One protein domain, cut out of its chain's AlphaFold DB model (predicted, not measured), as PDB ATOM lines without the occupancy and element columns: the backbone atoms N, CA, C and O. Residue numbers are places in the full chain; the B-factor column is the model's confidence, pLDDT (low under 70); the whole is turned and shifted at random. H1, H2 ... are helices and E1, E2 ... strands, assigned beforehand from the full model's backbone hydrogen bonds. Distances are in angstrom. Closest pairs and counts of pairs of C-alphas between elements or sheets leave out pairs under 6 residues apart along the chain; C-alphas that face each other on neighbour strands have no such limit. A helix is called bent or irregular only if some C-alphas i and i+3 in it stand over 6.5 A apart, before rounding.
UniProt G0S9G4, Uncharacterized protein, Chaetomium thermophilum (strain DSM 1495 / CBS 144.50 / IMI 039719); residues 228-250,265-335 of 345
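This is residues 228 to 250 and 265 to 335 of the 345 residues of an uncharacterized protein of Chaetomium thermophilum (strain DSM 1495 / CBS 144.50 / IMI 039719) (UniProt G0S9G4). One antiparallel sheet of six strands is curled like part of a barrel and folded back on itself, with E1, E2 and E3 as one leaf, E5 and E6 as the other, and E4 as the hinge. The ring is left open, as the edge strands E1 and E6 are apart, and a short helix, H1, lies off the sheet at the first printed residue. The 94 printed residues hold one named helix and then six named strands along the chain, with the sheet order E1 E2 E3 E4 E5 E6; the class is mostly strand. The whole is compact, with a radius of gyration of the C-alphas of 13.4 A, and has an elongated outline of 40 by 25 by 23 A.

H1, residues 228 to 231, is not on the sheet and is too short for any O i to N i+4 pair; its one O i to N i+3 pair is within hydrogen-bond range. A tight link joins it to E1, residues 235 to 243, an edge strand that bends by 54 degrees at residue 239. E1 is antiparallel to E2, residues 268 to 275, at 163 degrees, with N 238 and O 272 2.9 A apart. E2 forms a hairpin with E3, residues 286 to 294, at 133 degrees; N 288 and O 271 are 2.8 A apart. E3 and E4, residues 298 to 303, form a hairpin at 143 degrees, with N 291 and O 300 at 2.8 A. E4 and E5, residues 317 to 323, form a hairpin at 123 degrees, with N 299 and O 320 at 2.8 A. E5 and the edge strand E6, residues 328 to 334, form a hairpin at 170 degrees, with N 321 and O 330 at 2.8 A. E2 to E6 make a meander, each strand the antiparallel neighbour of the one before. Across the folded sheet, one sheet bent back into two leaves, the closest C-alphas of E2 and E5 are those of Val 269 and Trp 322, 7.6 A apart.

H1 begins at C-alpha 228, (-21.123, -11.218, 70.166). E1 spans 22.9 A from residue 235 to 243, E2 22.6 A, E3 21.9 A, E4 15.5 A, E5 20.8 A and E6 20.2 A. E3 begins at C-alpha 286, (-0.052, -9.003, 76.508), and E6 ends at C-alpha 334, (-13.615, -17.063, 81.911).

The C-alphas of Thr 228 and Ile 265 are the two farthest apart, 41.4 A. Residues 251 to 264 are not printed, and C-alphas 250 and 265 are 17.4 A apart across this cut between E1 and E2. The link from E4 to E5, residues 304 to 316, is long. Mean pLDDT of the printed part is 72.6; 39 residues are under 70, among them residues 228 to 235, 275 to 284 and 305 to 315.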
ATOM      1  N   THR A 228     -22.063 -10.759  71.197       46.38
ATOM      2  CA  THR A 228     -21.123 -11.218  70.166       46.38
ATOM      3  C   THR A 228     -19.698 -11.384  70.702       46.38
ATOM      4  O   THR A 228     -19.073 -12.404  70.411       46.38
ATOM      5  N   SER A 229     -19.209 -10.446  71.521       50.66
ATOM      6  CA  SER A 229     -17.884 -10.504  72.162       50.66
ATOM      7  C   SER A 229     -17.776 -11.680  73.146       50.66
ATOM      8  O   SER A 229     -16.739 -12.332  73.220       50.66
ATOM      9  N   LEU A 230     -18.875 -12.022  73.834       53.31
ATOM     10  CA  LEU A 230     -18.957 -13.183  74.735       53.31
ATOM     11  C   LEU A 230     -19.069 -14.523  73.990       53.31
ATOM     12  O   LEU A 230     -18.557 -15.543  74.452       53.31
ATOM     13  N   LEU A 231     -19.770 -14.545  72.854       50.62
ATOM     14  CA  LEU A 231     -20.046 -15.775  72.105       50.62
ATOM     15  C   LEU A 231     -18.942 -16.146  71.106       50.62
ATOM     16  O   LEU A 231     -18.863 -17.310  70.710       50.62
ATOM     17  N   ASN A 232     -18.116 -15.190  70.673       52.97
ATOM     18  CA  ASN A 232     -17.047 -15.430  69.703       52.97
ATOM     19  C   ASN A 232     -15.809 -14.549  69.955       52.97
ATOM     20  O   ASN A 232     -15.476 -13.707  69.114       52.97
ATOM     21  N   PRO A 233     -15.119 -14.728  71.092       58.69
ATOM     22  CA  PRO A 233     -13.930 -13.945  71.390       58.69
ATOM     23  C   PRO A 233     -12.808 -14.317  70.397       58.69
ATOM     24  O   PRO A 233     -12.543 -15.497  70.154       58.69
ATOM     25  N   ARG A 234     -12.158 -13.319  69.784       62.88
ATOM     26  CA  ARG A 234     -11.098 -13.509  68.774       62.88
ATOM     27  C   ARG A 234      -9.740 -13.064  69.317       62.88
ATOM     28  O   ARG A 234      -9.635 -12.009  69.928       62.88
ATOM     29  N   TRP A 235      -8.717 -13.883  69.082       68.94
ATOM     30  CA  TRP A 235      -7.381 -13.748  69.667       68.94
ATOM     31  C   TRP A 235      -6.355 -14.063  68.600       68.94
ATOM     32  O   TRP A 235      -6.535 -15.012  67.830       68.94
ATOM     33  N   THR A 236      -5.267 -13.310  68.582       70.81
ATOM     34  CA  THR A 236      -4.072 -13.696  67.837       70.81
ATOM     35  C   THR A 236      -2.936 -13.952  68.805       70.81
ATOM     36  O   THR A 236      -2.683 -13.148  69.699       70.81
ATOM     37  N   PHE A 237      -2.257 -15.076  68.604       74.00
ATOM     38  CA  PHE A 237      -1.065 -15.442  69.356       74.00
ATOM     39  C   PHE A 237       0.174 -14.928  68.636       74.00
ATOM     40  O   PHE A 237       0.283 -15.066  67.413       74.00
ATOM     41  N   SER A 238       1.123 -14.378  69.383       75.12
ATOM     42  CA  SER A 238       2.442 -14.021  68.857       75.12
ATOM     43  C   SER A 238       3.548 -14.332  69.870       75.12
ATOM     44  O   SER A 238       3.264 -14.824  70.956       75.12
ATOM     45  N   HIS A 239       4.812 -14.179  69.461       78.25
ATOM     46  CA  HIS A 239       6.014 -14.363  70.293       78.25
ATOM     47  C   HIS A 239       6.011 -15.581  71.241       78.25
ATOM     48  O   HIS A 239       6.407 -15.487  72.397       78.25
ATOM     49  N   PHE A 240       5.618 -16.755  70.737       83.69
ATOM     50  CA  PHE A 240       5.663 -18.002  71.504       83.69
ATOM     51  C   PHE A 240       7.109 -18.391  71.851       83.69
ATOM     52  O   PHE A 240       7.953 -18.531  70.958       83.69
ATOM     53  N   ARG A 241       7.398 -18.603  73.136       82.44
ATOM     54  CA  ARG A 241       8.715 -18.986  73.658       82.44
ATOM     55  C   ARG A 241       8.600 -20.256  74.493       82.44
ATOM     56  O   ARG A 241       7.685 -20.418  75.294       82.44
ATOM     57  N   ILE A 242       9.570 -21.149  74.308       82.81
ATOM     58  CA  ILE A 242       9.766 -22.330  75.150       82.81
ATOM     59  C   ILE A 242      11.094 -22.141  75.867       82.81
ATOM     60  O   ILE A 242      12.135 -21.972  75.228       82.81
ATOM     61  N   TYR A 243      11.054 -22.178  77.187       78.31
ATOM     62  CA  TYR A 243      12.222 -22.071  78.037       78.31
ATOM     63  C   TYR A 243      12.718 -23.471  78.378       78.31
ATOM     64  O   TYR A 243      11.950 -24.341  78.786       78.31
ATOM     65  N   ASN A 244      14.028 -23.685  78.267       72.25
ATOM     66  CA  ASN A 244      14.682 -24.851  78.857       72.25
ATOM     67  C   ASN A 244      14.908 -24.586  80.352       72.25
ATOM     68  O   ASN A 244      16.039 -24.510  80.824       72.25
ATOM     69  N   GLY A 245      13.805 -24.371  81.064       68.38
ATOM     70  CA  GLY A 245      13.741 -24.271  82.505       68.38
ATOM     71  C   GLY A 245      12.545 -23.466  83.015       68.38
ATOM     72  O   GLY A 245      11.646 -23.156  82.232       68.38
ATOM     73  N   SER A 246      12.529 -23.136  84.312       60.06
ATOM     74  CA  SER A 246      11.446 -22.358  84.930       60.06
ATOM     75  C   SER A 246      11.297 -21.014  84.228       60.06
ATOM     76  O   SER A 246      12.295 -20.325  84.002       60.06
ATOM     77  N   VAL A 247      10.055 -20.643  83.910       60.62
ATOM     78  CA  VAL A 247       9.735 -19.309  83.398       60.62
ATOM     79  C   VAL A 247      10.252 -18.279  84.410       60.62
ATOM     80  O   VAL A 247       9.988 -18.453  85.604       60.62
ATOM     81  N   PRO A 248      11.014 -17.251  83.996       58.59
ATOM     82  CA  PRO A 248      11.355 -16.171  84.909       58.59
ATOM     83  C   PRO A 248      10.046 -15.582  85.439       58.59
ATOM     84  O   PRO A 248       9.182 -15.204  84.650       58.59
ATOM     85  N   SER A 249       9.879 -15.546  86.764       58.94
ATOM     86  CA  SER A 249       8.782 -14.779  87.352       58.94
ATOM     87  C   SER A 249       8.879 -13.345  86.812       58.94
ATOM     88  O   SER A 249      10.007 -12.850  86.667       58.94
ATOM     89  N   PRO A 250       7.754 -12.663  86.523       57.44
ATOM     90  CA  PRO A 250       7.767 -11.264  86.090       57.44
ATOM     91  C   PRO A 250       8.606 -10.364  87.016       57.44
ATOM     92  O   PRO A 250       9.231  -9.408  86.566       57.44
ATOM     93  N   ILE A 265      15.019 -28.181  84.673       43.44
ATOM     94  CA  ILE A 265      13.838 -27.521  85.238       43.44
ATOM     95  C   ILE A 265      12.679 -27.699  84.227       43.44
ATOM     96  O   ILE A 265      12.955 -27.723  83.021       43.44
ATOM     97  N   PRO A 266      11.410 -27.883  84.654       53.38
ATOM     98  CA  PRO A 266      10.269 -28.028  83.747       53.38
ATOM     99  C   PRO A 266      10.264 -26.943  82.673       53.38
ATOM    100  O   PRO A 266      10.514 -25.778  82.972       53.38
ATOM    101  N   GLN A 267      10.013 -27.348  81.427       64.25
ATOM    102  CA  GLN A 267       9.942 -26.427  80.299       64.25
ATOM    103  C   GLN A 267       8.821 -25.423  80.543       64.25
ATOM    104  O   GLN A 267       7.651 -25.798  80.609       64.25
ATOM    105  N   GLY A 268       9.194 -24.161  80.698       79.31
ATOM    106  CA  GLY A 268       8.259 -23.060  80.759       79.31
ATOM    107  C   GLY A 268       7.797 -22.642  79.369       79.31
ATOM    108  O   GLY A 268       8.584 -22.655  78.420       79.31
ATOM    109  N   VAL A 269       6.544 -22.231  79.242       85.00
ATOM    110  CA  VAL A 269       5.988 -21.658  78.014       85.00
ATOM    111  C   VAL A 269       5.564 -20.219  78.278       85.00
ATOM    112  O   VAL A 269       4.955 -19.920  79.305       85.00
ATOM    113  N   SER A 270       5.864 -19.324  77.344       87.56
ATOM    114  CA  SER A 270       5.216 -18.017  77.285       87.56
ATOM    115  C   SER A 270       4.771 -17.698  75.867       87.56
ATOM    116  O   SER A 270       5.252 -18.286  74.896       87.56
ATOM    117  N   PHE A 271       3.813 -16.795  75.748       85.94
ATOM    118  CA  PHE A 271       3.311 -16.311  74.471       85.94
ATOM    119  C   PHE A 271       2.613 -14.981  74.672       85.94
ATOM    120  O   PHE A 271       2.130 -14.689  75.760       85.94
ATOM    121  N   ASP A 272       2.488 -14.223  73.597       82.00
ATOM    122  CA  ASP A 272       1.745 -12.982  73.623       82.00
ATOM    123  C   ASP A 272       0.343 -13.218  73.091       82.00
ATOM    124  O   ASP A 272       0.133 -13.915  72.088       82.00
ATOM    125  N   ILE A 273      -0.610 -12.557  73.725       76.31
ATOM    126  CA  ILE A 273      -1.972 -12.439  73.249       76.31
ATOM    127  C   ILE A 273      -2.204 -11.020  72.756       76.31
ATOM    128  O   ILE A 273      -1.915 -10.044  73.441       76.31
ATOM    129  N   ILE A 274      -2.830 -10.916  71.590       71.19
ATOM    130  CA  ILE A 274      -3.485  -9.691  71.148       71.19
ATOM    131  C   ILE A 274      -4.973 -10.010  71.019       71.19
ATOM    132  O   ILE A 274      -5.365 -10.928  70.286       71.19
ATOM    133  N   LEU A 275      -5.792  -9.269  71.760       66.75
ATOM    134  CA  LEU A 275      -7.245  -9.316  71.654       66.75
ATOM    135  C   LEU A 275      -7.635  -8.736  70.299       66.75
ATOM    136  O   LEU A 275      -7.285  -7.609  69.988       66.75
ATOM    137  N   ALA A 276      -8.354  -9.477  69.463       58.53
ATOM    138  CA  ALA A 276      -8.793  -8.938  68.179       58.53
ATOM    139  C   ALA A 276     -10.030  -8.049  68.386       58.53
ATOM    140  O   ALA A 276     -11.155  -8.461  68.098       58.53
ATOM    141  N   ALA A 277      -9.796  -6.845  68.900       55.50
ATOM    142  CA  ALA A 277     -10.770  -5.763  68.948       55.50
ATOM    143  C   ALA A 277     -10.803  -5.025  67.590       55.50
ATOM    144  O   ALA A 277      -9.811  -5.014  66.853       55.50
ATOM    145  N   GLU A 278     -11.955  -4.477  67.189       48.50
ATOM    146  CA  GLU A 278     -12.113  -3.877  65.850       48.50
ATOM    147  C   GLU A 278     -11.473  -2.481  65.734       48.50
ATOM    148  O   GLU A 278     -11.058  -2.098  64.632       48.50
ATOM    149  N   GLU A 279     -11.310  -1.737  66.837       50.62
ATOM    150  CA  GLU A 279     -10.522  -0.501  66.835       50.62
ATOM    151  C   GLU A 279      -9.036  -0.784  67.067       50.62
ATOM    152  O   GLU A 279      -8.567  -1.066  68.165       50.62
ATOM    153  N   ARG A 280      -8.264  -0.658  65.984       43.88
ATOM    154  CA  ARG A 280      -6.802  -0.787  65.957       43.88
ATOM    155  C   ARG A 280      -6.103   0.433  66.567       43.88
ATOM    156  O   ARG A 280      -5.289   1.079  65.903       43.88
ATOM    157  N   GLY A 281      -6.412   0.756  67.819       50.59
ATOM    158  CA  GLY A 281      -5.437   1.448  68.657       50.59
ATOM    159  C   GLY A 281      -4.146   0.622  68.753       50.59
ATOM    160  O   GLY A 281      -4.104  -0.543  68.349       50.59
ATOM    161  N   PHE A 282      -3.067   1.219  69.263       42.88
ATOM    162  CA  PHE A 282      -1.832   0.482  69.535       42.88
ATOM    163  C   PHE A 282      -2.105  -0.505  70.678       42.88
ATOM    164  O   PHE A 282      -2.046  -0.144  71.847       42.88
ATOM    165  N   GLN A 283      -2.489  -1.734  70.342       59.09
ATOM    166  CA  GLN A 283      -2.656  -2.794  71.325       59.09
ATOM    167  C   GLN A 283      -1.297  -3.431  71.553       59.09
ATOM    168  O   GLN A 283      -0.727  -4.057  70.656       59.09
ATOM    169  N   TYR A 284      -0.760  -3.212  72.748       62.78
ATOM    170  CA  TYR A 284       0.447  -3.892  73.171       62.78
ATOM    171  C   TYR A 284       0.119  -5.379  73.345       62.78
ATOM    172  O   TYR A 284      -0.883  -5.706  73.983       62.78
ATOM    173  N   PRO A 285       0.900  -6.286  72.732       76.12
ATOM    174  CA  PRO A 285       0.759  -7.708  72.995       76.12
ATOM    175  C   PRO A 285       0.902  -7.957  74.499       76.12
ATOM    176  O   PRO A 285       1.871  -7.514  75.109       76.12
ATOM    177  N   ILE A 286      -0.070  -8.646  75.091       78.06
ATOM    178  CA  ILE A 286      -0.052  -9.003  76.508       78.06
ATOM    179  C   ILE A 286       0.732 -10.306  76.633       78.06
ATOM    180  O   ILE A 286       0.271 -11.352  76.166       78.06
ATOM    181  N   GLU A 287       1.914 -10.249  77.245       84.25
ATOM    182  CA  GLU A 287       2.697 -11.448  77.550       84.25
ATOM    183  C   GLU A 287       1.960 -12.309  78.587       84.25
ATOM    184  O   GLU A 287       1.534 -11.835  79.641       84.25
ATOM    185  N   VAL A 288       1.835 -13.601  78.291       84.75
ATOM    186  CA  VAL A 288       1.297 -14.623  79.189       84.75
ATOM    187  C   VAL A 288       2.374 -15.651  79.479       84.75
ATOM    188  O   VAL A 288       2.971 -16.244  78.579       84.75
ATOM    189  N   TYR A 289       2.586 -15.879  80.765       87.88
ATOM    190  CA  TYR A 289       3.577 -16.774  81.328       87.88
ATOM    191  C   TYR A 289       2.909 -18.008  81.938       87.88
ATOM    192  O   TYR A 289       1.802 -17.943  82.478       87.88
ATOM    193  N   GLN A 290       3.597 -19.148  81.867       89.56
ATOM    194  CA  GLN A 290       3.176 -20.370  82.548       89.56
ATOM    195  C   GLN A 290       3.265 -20.204  84.064       89.56
ATOM    196  O   GLN A 290       4.360 -20.108  84.617       89.56
ATOM    197  N   GLY A 291       2.111 -20.195  84.722       87.62
ATOM    198  CA  GLY A 291       1.988 -20.217  86.171       87.62
ATOM    199  C   GLY A 291       1.987 -21.625  86.754       87.62
ATOM    200  O   GLY A 291       2.541 -22.578  86.195       87.62
ATOM    201  N   GLU A 292       1.332 -21.751  87.905       88.75
ATOM    202  CA  GLU A 292       1.215 -23.014  88.627       88.75
ATOM    203  C   GLU A 292       0.531 -24.096  87.788       88.75
ATOM    204  O   GLU A 292      -0.479 -23.848  87.124       88.75
ATOM    205  N   GLU A 293       1.063 -25.316  87.857       90.50
ATOM    206  CA  GLU A 293       0.408 -26.488  87.284       90.50
ATOM    207  C   GLU A 293      -0.882 -26.816  88.052       90.50
ATOM    208  O   GLU A 293      -0.914 -26.897  89.280       90.50
ATOM    209  N   LYS A 294      -1.952 -27.025  87.294       91.31
ATOM    210  CA  LYS A 294      -3.274 -27.484  87.711       91.31
ATOM    211  C   LYS A 294      -3.520 -28.888  87.143       91.31
ATOM    212  O   LYS A 294      -2.731 -29.446  86.377       91.31
ATOM    213  N   GLU A 295      -4.638 -29.495  87.524       91.00
ATOM    214  CA  GLU A 295      -4.940 -30.886  87.182       91.00
ATOM    215  C   GLU A 295      -4.940 -31.147  85.660       91.00
ATOM    216  O   GLU A 295      -5.564 -30.434  84.872       91.00
ATOM    217  N   GLY A 296      -4.267 -32.221  85.234       90.50
ATOM    218  CA  GLY A 296      -4.279 -32.670  83.837       90.50
ATOM    219  C   GLY A 296      -3.351 -31.891  82.896       90.50
ATOM    220  O   GLY A 296      -3.625 -31.845  81.688       90.50
ATOM    221  N   GLY A 297      -2.273 -31.305  83.431       90.12
ATOM    222  CA  GLY A 297      -1.251 -30.575  82.672       90.12
ATOM    223  C   GLY A 297      -1.721 -29.207  82.177       90.12
ATOM    224  O   GLY A 297      -1.260 -28.735  81.140       90.12
ATOM    225  N   TRP A 298      -2.715 -28.626  82.851       93.25
ATOM    226  CA  TRP A 298      -3.097 -27.229  82.666       93.25
ATOM    227  C   TRP A 298      -2.219 -26.358  83.551       93.25
ATOM    228  O   TRP A 298      -1.791 -26.802  84.605       93.25
ATOM    229  N   HIS A 299      -1.954 -25.133  83.137       92.25
ATOM    230  CA  HIS A 299      -1.209 -24.154  83.911       92.25
ATOM    231  C   HIS A 299      -2.011 -22.867  83.992       92.25
ATOM    232  O   HIS A 299      -2.661 -22.482  83.022       92.25
ATOM    233  N   GLU A 300      -1.963 -22.208  85.140       91.06
ATOM    234  CA  GLU A 300      -2.540 -20.877  85.311       91.06
ATOM    235  C   GLU A 300      -1.843 -19.859  84.398       91.06
ATOM    236  O   GLU A 300      -0.629 -19.924  84.197       91.06
ATOM    237  N   CYS A 301      -2.603 -18.931  83.818       88.19
ATOM    238  CA  CYS A 301      -2.040 -17.835  83.032       88.19
ATOM    239  C   CYS A 301      -1.520 -16.749  83.982       88.19
ATOM    240  O   CYS A 301      -2.315 -16.083  84.640       88.19
ATOM    241  N   VAL A 302      -0.204 -16.540  84.033       87.00
ATOM    242  CA  VAL A 302       0.400 -15.405  84.745       87.00
ATOM    243  C   VAL A 302       0.568 -14.262  83.759       87.00
ATOM    244  O   VAL A 302       1.222 -14.422  82.730       87.00
ATOM    245  N   ILE A 303      -0.051 -13.124  84.047       80.50
ATOM    246  CA  ILE A 303      -0.099 -12.004  83.110       80.50
ATOM    247  C   ILE A 303       1.118 -11.119  83.321       80.50
ATOM    248  O   ILE A 303       1.489 -10.822  84.456       80.50
ATOM    249  N   GLY A 304       1.762 -10.740  82.222       77.69
ATOM    250  CA  GLY A 304       2.854  -9.784  82.240       77.69
ATOM    251  C   GLY A 304       2.408  -8.395  82.721       77.69
ATOM    252  O   GLY A 304       1.212  -8.103  82.782       77.69
ATOM    253  N   PRO A 305       3.372  -7.514  83.029       69.44
ATOM    254  CA  PRO A 305       3.122  -6.181  83.588       69.44
ATOM    255  C   PRO A 305       2.236  -5.286  82.704       69.44
ATOM    256  O   PRO A 305       1.592  -4.375  83.210       69.44
ATOM    257  N   ASP A 306       2.156  -5.565  81.401       66.31
ATOM    258  CA  ASP A 306       1.332  -4.802  80.457       66.31
ATOM    259  C   ASP A 306      -0.154  -5.228  80.439       66.31
ATOM    260  O   ASP A 306      -0.958  -4.624  79.732       66.31
ATOM    261  N   GLY A 307      -0.535  -6.269  81.191       59.50
ATOM    262  CA  GLY A 307      -1.895  -6.822  81.217       59.50
ATOM    263  C   GLY A 307      -2.593  -6.758  82.578       59.50
ATOM    264  O   GLY A 307      -3.435  -7.608  82.856       59.50
ATOM    265  N   GLU A 308      -2.241  -5.802  83.443       57.03
ATOM    266  CA  GLU A 308      -2.896  -5.630  84.749       57.03
ATOM    267  C   GLU A 308      -4.437  -5.485  84.646       57.03
ATOM    268  O   GLU A 308      -4.976  -5.153  83.589       57.03
ATOM    269  N   ASN A 309      -5.128  -5.731  85.773       52.16
ATOM    270  CA  ASN A 309      -6.585  -5.888  86.013       52.16
ATOM    271  C   ASN A 309      -7.543  -4.766  85.521       52.16
ATOM    272  O   ASN A 309      -8.636  -4.618  86.058       52.16
ATOM    273  N   GLY A 310      -7.178  -3.960  84.529       52.72
ATOM    274  CA  GLY A 310      -8.009  -2.890  83.973       52.72
ATOM    275  C   GLY A 310      -8.138  -2.906  82.451       52.72
ATOM    276  O   GLY A 310      -8.773  -2.009  81.900       52.72
ATOM    277  N   VAL A 311      -7.546  -3.878  81.745       58.09
ATOM    278  CA  VAL A 311      -7.752  -3.989  80.294       58.09
ATOM    279  C   VAL A 311      -9.165  -4.513  80.040       58.09
ATOM    280  O   VAL A 311      -9.496  -5.641  80.413       58.09
ATOM    281  N   ALA A 312     -10.003  -3.686  79.406       52.75
ATOM    282  CA  ALA A 312     -11.335  -4.084  78.969       52.75
ATOM    283  C   ALA A 312     -11.231  -5.388  78.165       52.75
ATOM    284  O   ALA A 312     -10.421  -5.492  77.244       52.75
ATOM    285  N   LEU A 313     -12.032  -6.391  78.532       55.81
ATOM    286  CA  LEU A 313     -11.974  -7.726  77.934       55.81
ATOM    287  C   LEU A 313     -10.658  -8.495  78.198       55.81
ATOM    288  O   LEU A 313     -10.239  -9.267  77.332       55.81
ATOM    289  N   TRP A 314     -10.098  -8.467  79.418       65.69
ATOM    290  CA  TRP A 314      -9.242  -9.563  79.934       65.69
ATOM    291  C   TRP A 314     -10.042 -10.597  80.767       65.69
ATOM    292  O   TRP A 314     -10.973 -10.211  81.478       65.69
ATOM    293  N   PRO A 315      -9.767 -11.920  80.684       67.06
ATOM    294  CA  PRO A 315     -10.501 -12.894  81.465       67.06
ATOM    295  C   PRO A 315     -10.018 -12.854  82.913       67.06
ATOM    296  O   PRO A 315      -8.827 -13.007  83.174       67.06
ATOM    297  N   TYR A 316     -10.940 -12.749  83.868       71.69
ATOM    298  CA  TYR A 316     -10.619 -12.806  85.302       71.69
ATOM    299  C   TYR A 316     -10.054 -14.171  85.738       71.69
ATOM    300  O   TYR A 316      -9.557 -14.327  86.851       71.69
ATOM    301  N   TRP A 317     -10.162 -15.188  84.879       82.75
ATOM    302  CA  TRP A 317      -9.571 -16.501  85.092       82.75
ATOM    303  C   TRP A 317      -9.111 -17.101  83.765       82.75
ATOM    304  O   TRP A 317      -9.870 -17.126  82.792       82.75
ATOM    305  N   CYS A 318      -7.891 -17.633  83.730       85.88
ATOM    306  CA  CYS A 318      -7.296 -18.228  82.539       85.88
ATOM    307  C   CYS A 318      -6.380 -19.402  82.906       85.88
ATOM    308  O   CYS A 318      -5.572 -19.314  83.829       85.88
ATOM    309  N   GLU A 319      -6.485 -20.486  82.141       90.75
ATOM    310  CA  GLU A 319      -5.558 -21.613  82.142       90.75
ATOM    311  C   GLU A 319      -5.159 -21.960  80.707       90.75
ATOM    312  O   GLU A 319      -5.981 -21.905  79.784       90.75
ATOM    313  N   PHE A 320      -3.928 -22.418  80.508       90.50
ATOM    314  CA  PHE A 320      -3.488 -22.958  79.230       90.50
ATOM    315  C   PHE A 320      -2.746 -24.283  79.376       90.50
ATOM    316  O   PHE A 320      -2.225 -24.631  80.429       90.50
ATOM    317  N   ARG A 321      -2.708 -25.049  78.291       91.56
ATOM    318  CA  ARG A 321      -1.955 -26.293  78.180       91.56
ATOM    319  C   ARG A 321      -1.227 -26.318  76.847       91.56
ATOM    320  O   ARG A 321      -1.851 -26.122  75.804       91.56
ATOM    321  N   TRP A 322       0.067 -26.609  76.891       88.50
ATOM    322  CA  TRP A 322       0.904 -26.813  75.712       88.50
ATOM    323  C   TRP A 322       1.263 -28.289  75.559       88.50
ATOM    324  O   TRP A 322       1.735 -28.927  76.498       88.50
ATOM    325  N   ASP A 323       1.054 -28.836  74.367       86.44
ATOM    326  CA  ASP A 323       1.543 -30.159  73.994       86.44
ATOM    327  C   ASP A 323       2.705 -30.008  73.007       86.44
ATOM    328  O   ASP A 323       2.512 -29.704  71.831       86.44
ATOM    329  N   GLY A 324       3.930 -30.230  73.487       81.81
ATOM    330  CA  GLY A 324       5.133 -30.102  72.663       81.81
ATOM    331  C   GLY A 324       5.239 -31.130  71.528       81.81
ATOM    332  O   GLY A 324       5.937 -30.871  70.547       81.81
ATOM    333  N   GLY A 325       4.546 -32.271  71.628       84.62
ATOM    334  CA  GLY A 325       4.551 -33.311  70.600       84.62
ATOM    335  C   GLY A 325       3.669 -32.950  69.407       84.62
ATOM    336  O   GLY A 325       4.080 -33.112  68.260       84.62
ATOM    337  N   THR A 326       2.474 -32.421  69.674       86.38
ATOM    338  CA  THR A 326       1.527 -31.981  68.631       86.38
ATOM    339  C   THR A 326       1.678 -30.511  68.255       86.38
ATOM    340  O   THR A 326       1.137 -30.084  67.235       86.38
ATOM    341  N   ARG A 327       2.446 -29.749  69.042       81.44
ATOM    342  CA  ARG A 327       2.561 -28.287  68.964       81.44
ATOM    343  C   ARG A 327       1.204 -27.592  69.104       81.44
ATOM    344  O   ARG A 327       0.930 -26.606  68.421       81.44
ATOM    345  N   GLU A 328       0.347 -28.128  69.971       84.56
ATOM    346  CA  GLU A 328      -0.999 -27.614  70.216       84.56
ATOM    347  C   GLU A 328      -1.035 -26.789  71.512       84.56
ATOM    348  O   GLU A 328      -0.736 -27.300  72.594       84.56
ATOM    349  N   LEU A 329      -1.432 -25.517  71.404       82.06
ATOM    350  CA  LEU A 329      -1.767 -24.661  72.544       82.06
ATOM    351  C   LEU A 329      -3.284 -24.673  72.746       82.06
ATOM    352  O   LEU A 329      -4.043 -24.332  71.838       82.06
ATOM    353  N   ARG A 330      -3.731 -25.043  73.946       86.44
ATOM    354  CA  ARG A 330      -5.138 -24.987  74.358       86.44
ATOM    355  C   ARG A 330      -5.300 -23.974  75.472       86.44
ATOM    356  O   ARG A 330      -4.510 -23.983  76.407       86.44
ATOM    357  N   ILE A 331      -6.347 -23.161  75.405       82.00
ATOM    358  CA  ILE A 331      -6.650 -22.141  76.416       82.00
ATOM    359  C   ILE A 331      -8.083 -22.323  76.906       82.00
ATOM    360  O   ILE A 331      -8.990 -22.631  76.129       82.00
ATOM    361  N   ARG A 332      -8.277 -22.144  78.210       84.69
ATOM    362  CA  ARG A 332      -9.570 -22.016  78.880       84.69
ATOM    363  C   ARG A 332      -9.574 -20.675  79.587       84.69
ATOM    364  O   ARG A 332      -8.694 -20.410  80.390       84.69
ATOM    365  N   ALA A 333     -10.571 -19.854  79.309       78.56
ATOM    366  CA  ALA A 333     -10.692 -18.535  79.905       78.56
ATOM    367  C   ALA A 333     -12.135 -18.302  80.360       78.56
ATOM    368  O   ALA A 333     -13.071 -18.823  79.742       78.56
ATOM    369  N   ARG A 334     -12.312 -17.541  81.441       72.19
ATOM    370  CA  ARG A 334     -13.615 -17.063  81.911       72.19
ATOM    371  C   ARG A 334     -13.626 -15.550  81.952       72.19
ATOM    372  O   ARG A 334     -12.653 -14.914  82.327       72.19
ATOM    373  N   TRP A 335     -14.776 -15.027  81.578       65.69
ATOM    374  CA  TRP A 335     -14.996 -13.639  81.242       65.69
ATOM    375  C   TRP A 335     -16.034 -13.064  82.177       65.69
ATOM    376  O   TRP A 335     -17.097 -13.664  82.344       65.69
TER     377      TRP A 335